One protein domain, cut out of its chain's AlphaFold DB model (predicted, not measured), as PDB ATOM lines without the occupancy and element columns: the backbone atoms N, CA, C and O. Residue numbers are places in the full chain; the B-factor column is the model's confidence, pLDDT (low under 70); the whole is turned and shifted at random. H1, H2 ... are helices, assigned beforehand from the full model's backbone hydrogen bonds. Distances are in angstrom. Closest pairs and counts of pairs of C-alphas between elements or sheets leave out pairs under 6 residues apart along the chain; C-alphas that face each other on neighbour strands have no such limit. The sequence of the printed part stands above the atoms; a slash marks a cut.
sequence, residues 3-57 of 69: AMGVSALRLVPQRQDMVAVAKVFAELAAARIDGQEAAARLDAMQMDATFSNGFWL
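This is residues 3 to 57 of the 69 residues of the protein "Peptidase family U32" of Rhodobacteraceae bacterium HLUCCO07 (UniProt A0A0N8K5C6). Two helices, H1 and H2, lie side by side as a helical hairpin, and two stretches run off from it: residues 3 to 17, with no named element, stretch out lengthwise before the chain turns into H1, and the link after H2 leads away to residues 52 to 57, which stick out from the rest and of which 54 to 57 belong to the short helix H3. The printed part has 55 residues with three named helices, in the order H1, H2, H3, and no named strand. The class is all helix, though under half of the residues, 25 of the 55, are in named elements. The whole is compact, with a radius of gyration of the C-alphas of 11.6 A, and the C-alphas span 31 by 25 by 20 A along their three main axes.

H1, the longest helix, holds residues 18 to 29 and measures 16.2 A from its first C-alpha, that of Met 18 at (6.064, 27.603, -15.004), to its last, that of Ala 29 at (-7.596, 34.082, -9.302). H2 holds residues 35 to 43 and measures 12.2 A from first to last C-alpha. H3 holds the four residues 54 to 57, 5.2 A from first to last C-alpha, and ends with C-alpha 57 at (-8.811, 17.956, 2.277). Before H1, residues 3 to 17 hold no named element, and their C-alphas lie 9 to 17 A from the mean of the C-alphas.

H1 and H2 touch, with 7 pairs of C-alphas within 8 A. Their closest C-alphas are those of Val 24 and Ala 38, 6.0 A apart, and their centres are 10.5 A apart. Their lines stand at a shallow tilt of 8 degrees, and they run opposite ways. A tight link of 5 residues joins them, and the two form a helical hairpin. H3 is apart from H1 and also from H2, which it follows after a short link of 10 residues. Residues 52 to 57, of which 54 to 57 belong to H3, stand free. In H1 and H2 every backbone O i to N i+4 pair is within hydrogen-bond range; H3 is too short for such a pair, and its one O i to N i+3 pair is within range.

The two C-alphas farthest apart are those of Ala 3 and Asp 48, at 30.7 A, while the first and last printed C-alphas, those of Ala 3 and Leu 57, are 17.2 A apart. The printed part has no cut, and neither link between the helices is long. The mean pLDDT of the printed part is 90.9, and no printed residue is under 70.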
ATOM      1  N   ALA A   3     -12.651  34.351  -2.510       84.00
ATOM      2  CA  ALA A   3     -13.815  33.935  -1.718       84.00
ATOM      3  C   ALA A   3     -13.511  32.823  -0.688       84.00
ATOM      4  O   ALA A   3     -14.257  32.661   0.266       84.00
ATOM      5  N   MET A   4     -12.411  32.080  -0.860       84.75
ATOM      6  CA  MET A   4     -11.934  31.072   0.097       84.75
ATOM      7  C   MET A   4     -10.929  31.653   1.112       84.75
ATOM      8  O   MET A   4     -10.284  30.893   1.825       84.75
ATOM      9  N   GLY A   5     -10.717  32.974   1.137       88.56
ATOM     10  CA  GLY A   5      -9.731  33.633   2.002       88.56
ATOM     11  C   GLY A   5      -8.277  33.536   1.519       88.56
ATOM     12  O   GLY A   5      -7.370  33.982   2.216       88.56
ATOM     13  N   VAL A   6      -8.027  32.986   0.325       86.38
ATOM     14  CA  VAL A   6      -6.668  32.856  -0.228       86.38
ATOM     15  C   VAL A   6      -6.201  34.198  -0.795       86.38
ATOM     16  O   VAL A   6      -6.766  34.693  -1.776       86.38
ATOM     17  N   SER A   7      -5.159  34.776  -0.192       88.38
ATOM     18  CA  SER A   7      -4.568  36.067  -0.581       88.38
ATOM     19  C   SER A   7      -3.263  35.943  -1.369       88.38
ATOM     20  O   SER A   7      -2.936  36.838  -2.147       88.38
ATOM     21  N   ALA A   8      -2.537  34.838  -1.200       88.69
ATOM     22  CA  ALA A   8      -1.263  34.580  -1.854       88.69
ATOM     23  C   ALA A   8      -1.179  33.125  -2.324       88.69
ATOM     24  O   ALA A   8      -1.716  32.218  -1.691       88.69
ATOM     25  N   LEU A   9      -0.474  32.913  -3.434       88.44
ATOM     26  CA  LEU A   9      -0.131  31.599  -3.963       88.44
ATOM     27  C   LEU A   9       1.386  31.520  -4.083       88.44
ATOM     28  O   LEU A   9       2.020  32.443  -4.592       88.44
ATOM     29  N   ARG A  10       1.967  30.405  -3.641       91.31
ATOM     30  CA  ARG A  10       3.379  30.102  -3.861       91.31
ATOM     31  C   ARG A  10       3.481  29.037  -4.942       91.31
ATOM     32  O   ARG A  10       2.988  27.930  -4.758       91.31
ATOM     33  N   LEU A  11       4.155  29.369  -6.036       89.56
ATOM     34  CA  LEU A  11       4.550  28.403  -7.055       89.56
ATOM     35  C   LEU A  11       6.009  28.022  -6.816       89.56
ATOM     36  O   LEU A  11       6.846  28.885  -6.551       89.56
ATOM     37  N   VAL A  12       6.304  26.727  -6.868       86.44
ATOM     38  CA  VAL A  12       7.666  26.207  -6.731       86.44
ATOM     39  C   VAL A  12       8.158  25.809  -8.121       86.44
ATOM     40  O   VAL A  12       7.408  25.134  -8.827       86.44
ATOM     41  N   PRO A  13       9.373  26.218  -8.532       78.62
ATOM     42  CA  PRO A  13       9.917  25.849  -9.830       78.62
ATOM     43  C   PRO A  13       9.962  24.332 -10.024       78.62
ATOM     44  O   PRO A  13      10.435  23.599  -9.156       78.62
ATOM     45  N   GLN A  14       9.488  23.882 -11.181       81.94
ATOM     46  CA  GLN A  14       9.611  22.507 -11.659       81.94
ATOM     47  C   GLN A  14      10.118  22.514 -13.108       81.94
ATOM     48  O   GLN A  14      10.369  23.575 -13.673       81.94
ATOM     49  N   ARG A  15      10.276  21.329 -13.712       86.50
ATOM     50  CA  ARG A  15      10.707  21.186 -15.116       86.50
ATOM     51  C   ARG A  15       9.679  21.711 -16.134       86.50
ATOM     52  O   ARG A  15      10.050  21.953 -17.275       86.50
ATOM     53  N   GLN A  16       8.416  21.858 -15.735       88.06
ATOM     54  CA  GLN A  16       7.331  22.321 -16.603       88.06
ATOM     55  C   GLN A  16       7.458  23.818 -16.934       88.06
ATOM     56  O   GLN A  16       8.091  24.568 -16.192       88.06
ATOM     57  N   ASP A  17       6.793  24.272 -18.002       92.38
ATOM     58  CA  ASP A  17       6.591  25.699 -18.279       92.38
ATOM     59  C   ASP A  17       5.834  26.389 -17.127       92.38
ATOM     60  O   ASP A  17       4.603  26.470 -17.083       92.38
ATOM     61  N   MET A  18       6.601  26.921 -16.176       92.56
ATOM     62  CA  MET A  18       6.064  27.603 -15.004       92.56
ATOM     63  C   MET A  18       5.425  28.955 -15.341       92.56
ATOM     64  O   MET A  18       4.634  29.455 -14.540       92.56
ATOM     65  N   VAL A  19       5.713  29.544 -16.509       94.25
ATOM     66  CA  VAL A  19       5.034  30.764 -16.971       94.25
ATOM     67  C   VAL A  19       3.607  30.422 -17.381       94.25
ATOM     68  O   VAL A  19       2.673  31.121 -16.981       94.25
ATOM     69  N   ALA A  20       3.418  29.332 -18.125       94.69
ATOM     70  CA  ALA A  20       2.091  28.834 -18.473       94.69
ATOM     71  C   ALA A  20       1.285  28.462 -17.218       94.69
ATOM     72  O   ALA A  20       0.144  28.907 -17.071       94.69
ATOM     73  N   VAL A  21       1.897  27.747 -16.266       94.25
ATOM     74  CA  VAL A  21       1.267  27.423 -14.972       94.25
ATOM     75  C   VAL A  21       0.842  28.698 -14.236       94.25
ATOM     76  O   VAL A  21      -0.315  28.828 -13.834       94.25
ATOM     77  N   ALA A  22       1.744  29.675 -14.096       95.38
ATOM     78  CA  ALA A  22       1.447  30.926 -13.404       95.38
ATOM     79  C   ALA A  22       0.293  31.704 -14.054       95.38
ATOM     80  O   ALA A  22      -0.550  32.250 -13.340       95.38
ATOM     81  N   LYS A  23       0.212  31.720 -15.392       96.56
ATOM     82  CA  LYS A  23      -0.892  32.359 -16.124       96.56
ATOM     83  C   LYS A  23      -2.240  31.711 -15.813       96.56
ATOM     84  O   LYS A  23      -3.184  32.439 -15.518       96.56
ATOM     85  N   VAL A  24      -2.321  30.377 -15.798       96.00
ATOM     86  CA  VAL A  24      -3.563  29.661 -15.452       96.00
ATOM     87  C   VAL A  24      -4.043  30.052 -14.051       96.00
ATOM     88  O   VAL A  24      -5.196  30.447 -13.875       96.00
ATOM     89  N   PHE A  25      -3.152  30.026 -13.053       94.00
ATOM     90  CA  PHE A  25      -3.502  30.429 -11.687       94.00
ATOM     91  C   PHE A  25      -3.902  31.908 -11.591       94.00
ATOM     92  O   PHE A  25      -4.852  32.236 -10.879       94.00
ATOM     93  N   ALA A  26      -3.219  32.801 -12.311       94.25
ATOM     94  CA  ALA A  26      -3.546  34.223 -12.328       94.25
ATOM     95  C   ALA A  26      -4.925  34.499 -12.954       94.25
ATOM     96  O   ALA A  26      -5.676  35.333 -12.444       94.25
ATOM     97  N   GLU A  27      -5.288  33.802 -14.032       96.19
ATOM     98  CA  GLU A  27      -6.608  33.917 -14.663       96.19
ATOM     99  C   GLU A  27      -7.727  33.374 -13.774       96.19
ATOM    100  O   GLU A  27      -8.750  34.044 -13.614       96.19
ATOM    101  N   LEU A  28      -7.511  32.226 -13.129       94.00
ATOM    102  CA  LEU A  28      -8.459  31.655 -12.171       94.00
ATOM    103  C   LEU A  28      -8.639  32.565 -10.943       94.00
ATOM    104  O   LEU A  28      -9.756  32.791 -10.476       94.00
ATOM    105  N   ALA A  29      -7.549  33.138 -10.420       92.00
ATOM    106  CA  ALA A  29      -7.596  34.082  -9.302       92.00
ATOM    107  C   ALA A  29      -8.327  35.386  -9.661       92.00
ATOM    108  O   ALA A  29      -8.974  35.981  -8.795       92.00
ATOM    109  N   ALA A  30      -8.239  35.805 -10.927       92.94
ATOM    110  CA  ALA A  30      -8.963  36.940 -11.490       92.94
ATOM    111  C   ALA A  30     -10.395  36.597 -11.948       92.94
ATOM    112  O   ALA A  30     -11.054  37.464 -12.516       92.94
ATOM    113  N   ALA A  31     -10.866  35.363 -11.721       92.50
ATOM    114  CA  ALA A  31     -12.176  34.866 -12.149       92.50
ATOM    115  C   ALA A  31     -12.445  35.000 -13.664       92.50
ATOM    116  O   ALA A  31     -13.592  35.128 -14.083       92.50
ATOM    117  N   ARG A  32     -11.390  34.970 -14.492       96.31
ATOM    118  CA  ARG A  32     -11.501  34.975 -15.964       96.31
ATOM    119  C   ARG A  32     -11.771  33.589 -16.548       96.31
ATOM    120  O   ARG A  32     -12.282  33.487 -17.655       96.31
ATOM    121  N   ILE A  33     -11.410  32.552 -15.802       97.25
ATOM    122  CA  ILE A  33     -11.695  31.144 -16.084       97.25
ATOM    123  C   ILE A  33     -12.208  30.485 -14.804       97.25
ATOM    124  O   ILE A  33     -11.950  30.983 -13.701       97.25
ATOM    125  N   ASP A  34     -12.910  29.365 -14.940       93.75
ATOM    126  CA  ASP A  34     -13.333  28.547 -13.808       93.75
ATOM    127  C   ASP A  34     -12.320  27.433 -13.484       93.75
ATOM    128  O   ASP A  34     -11.266  27.292 -14.112       93.75
ATOM    129  N   GLY A  35     -12.620  26.652 -12.444       91.25
ATOM    130  CA  GLY A  35     -11.752  25.559 -12.014       91.25
ATOM    131  C   GLY A  35     -11.684  24.391 -13.004       91.25
ATOM    132  O   GLY A  35     -10.672  23.694 -13.024       91.25
ATOM    133  N   GLN A  36     -12.724  24.175 -13.815       93.25
ATOM    134  CA  GLN A  36     -12.760  23.091 -14.795       93.25
ATOM    135  C   GLN A  36     -11.851  23.418 -15.981       93.25
ATOM    136  O   GLN A  36     -11.013  22.599 -16.354       93.25
ATOM    137  N   GLU A  37     -11.954  24.636 -16.505       96.88
ATOM    138  CA  GLU A  37     -11.086  25.151 -17.563       96.88
ATOM    139  C   GLU A  37      -9.622  25.207 -17.102       96.88
ATOM    140  O   GLU A  37      -8.717  24.781 -17.820       96.88
ATOM    141  N   ALA A  38      -9.366  25.667 -15.873       94.94
ATOM    142  CA  ALA A  38      -8.016  25.670 -15.314       94.94
ATOM    143  C   ALA A  38      -7.420  24.253 -15.228       94.94
ATOM    144  O   ALA A  38      -6.261  24.056 -15.596       94.94
ATOM    145  N   ALA A  39      -8.203  23.265 -14.778       92.50
ATOM    146  CA  ALA A  39      -7.767  21.872 -14.717       92.50
ATOM    147  C   ALA A  39      -7.472  21.305 -16.114       92.50
ATOM    148  O   ALA A  39      -6.412  20.718 -16.309       92.50
ATOM    149  N   ALA A  40      -8.347  21.550 -17.093       94.12
ATOM    150  CA  ALA A  40      -8.149  21.101 -18.471       94.12
ATOM    151  C   ALA A  40      -6.865  21.678 -19.092       94.12
ATOM    152  O   ALA A  40      -6.097  20.953 -19.725       94.12
ATOM    153  N   ARG A  41      -6.584  22.967 -18.864       95.62
ATOM    154  CA  ARG A  41      -5.349  23.611 -19.341       95.62
ATOM    155  C   ARG A  41      -4.094  23.041 -18.695       95.62
ATOM    156  O   ARG A  41      -3.083  22.922 -19.374       95.62
ATOM    157  N   LEU A  42      -4.144  22.716 -17.403       92.50
ATOM    158  CA  LEU A  42      -3.025  22.077 -16.708       92.50
ATOM    159  C   LEU A  42      -2.812  20.642 -17.203       92.50
ATOM    160  O   LEU A  42      -1.677  20.269 -17.481       92.50
ATOM    161  N   ASP A  43      -3.880  19.863 -17.386       91.38
ATOM    162  CA  ASP A  43      -3.797  18.496 -17.919       91.38
ATOM    163  C   ASP A  43      -3.211  18.490 -19.351       91.38
ATOM    164  O   ASP A  43      -2.377  17.644 -19.685       91.38
ATOM    165  N   ALA A  44      -3.545  19.490 -20.176       93.75
ATOM    166  CA  ALA A  44      -2.995  19.659 -21.525       93.75
ATOM    167  C   ALA A  44      -1.479  19.948 -21.563       93.75
ATOM    168  O   ALA A  44      -0.862  19.807 -22.618       93.75
ATOM    169  N   MET A  45      -0.858  20.315 -20.435       92.06
ATOM    170  CA  MET A  45       0.597  20.499 -20.339       92.06
ATOM    171  C   MET A  45       1.370  19.171 -20.260       92.06
ATOM    172  O   MET A  45       2.598  19.205 -20.280       92.06
ATOM    173  N   GLN A  46       0.668  18.030 -20.173       87.25
ATOM    174  CA  GLN A  46       1.241  16.675 -20.168       87.25
ATOM    175  C   GLN A  46       2.324  16.472 -19.095       87.25
ATOM    176  O   GLN A  46       3.385  15.909 -19.351       87.25
ATOM    177  N   MET A  47       2.056  16.950 -17.878       86.69
ATOM    178  CA  MET A  47       2.945  16.746 -16.733       86.69
ATOM    179  C   MET A  47       2.999  15.262 -16.331       86.69
ATOM    180  O   MET A  47       1.970  14.592 -16.294       86.69
ATOM    181  N   ASP A  48       4.187  14.772 -15.950       86.56
ATOM    182  CA  ASP A  48       4.395  13.376 -15.515       86.56
ATOM    183  C   ASP A  48       3.537  12.993 -14.292       86.56
ATOM    184  O   ASP A  48       3.166  11.834 -14.101       86.56
ATOM    185  N   ALA A  49       3.252  13.971 -13.428       84.62
ATOM    186  CA  ALA A  49       2.474  13.785 -12.214       84.62
ATOM    187  C   ALA A  49       1.015  14.199 -12.421       84.62
ATOM    188  O   ALA A  49       0.715  15.228 -13.025       84.62
ATOM    189  N   THR A  50       0.103  13.429 -11.832       84.50
ATOM    190  CA  THR A  50      -1.314  13.798 -11.786       84.50
ATOM    191  C   THR A  50      -1.555  14.932 -10.790       84.50
ATOM    192  O   THR A  50      -0.833  15.093  -9.801       84.50
ATOM    193  N   PHE A  51      -2.603  15.723 -11.034       87.19
ATOM    194  CA  PHE A  51      -3.034  16.750 -10.090       87.19
ATOM    195  C   PHE A  51      -3.376  16.133  -8.728       87.19
ATOM    196  O   PHE A  51      -4.177  15.203  -8.655       87.19
ATOM    197  N   SER A  52      -2.820  16.689  -7.653       90.69
ATOM    198  CA  SER A  52      -3.029  16.216  -6.284       90.69
ATOM    199  C   SER A  52      -3.575  17.332  -5.393       90.69
ATOM    200  O   SER A  52      -3.176  18.492  -5.494       90.69
ATOM    201  N   ASN A  53      -4.533  16.987  -4.533       92.44
ATOM    202  CA  ASN A  53      -5.191  17.919  -3.611       92.44
ATOM    203  C   ASN A  53      -5.533  17.284  -2.252       92.44
ATOM    204  O   ASN A  53      -6.233  17.910  -1.459       92.44
ATOM    205  N   GLY A  54      -5.043  16.074  -1.955       93.00
ATOM    206  CA  GLY A  54      -5.347  15.377  -0.704       93.00
ATOM    207  C   GLY A  54      -4.994  16.192   0.543       93.00
ATOM    208  O   GLY A  54      -5.823  16.313   1.440       93.00
ATOM    209  N   PHE A  55      -3.837  16.868   0.551       91.38
ATOM    210  CA  PHE A  55      -3.413  17.715   1.677       91.38
ATOM    211  C   PHE A  55      -4.414  18.827   2.005       91.38
ATOM    212  O   PHE A  55      -4.604  19.157   3.171       91.38
ATOM    213  N   TRP A  56      -5.067  19.393   0.987       87.62
ATOM    214  CA  TRP A  56      -6.074  20.436   1.177       87.62
ATOM    215  C   TRP A  56      -7.331  19.910   1.887       87.62
ATOM    216  O   TRP A  56      -8.041  20.674   2.534       87.62
ATOM    217  N   LEU A  57      -7.601  18.608   1.775       90.25
ATOM    218  CA  LEU A  57      -8.811  17.956   2.277       90.25
ATOM    219  C   LEU A  57      -8.552  17.050   3.491       90.25
ATOM    220  O   LEU A  57      -9.447  16.314   3.887       90.25
TER     221      LEU A  57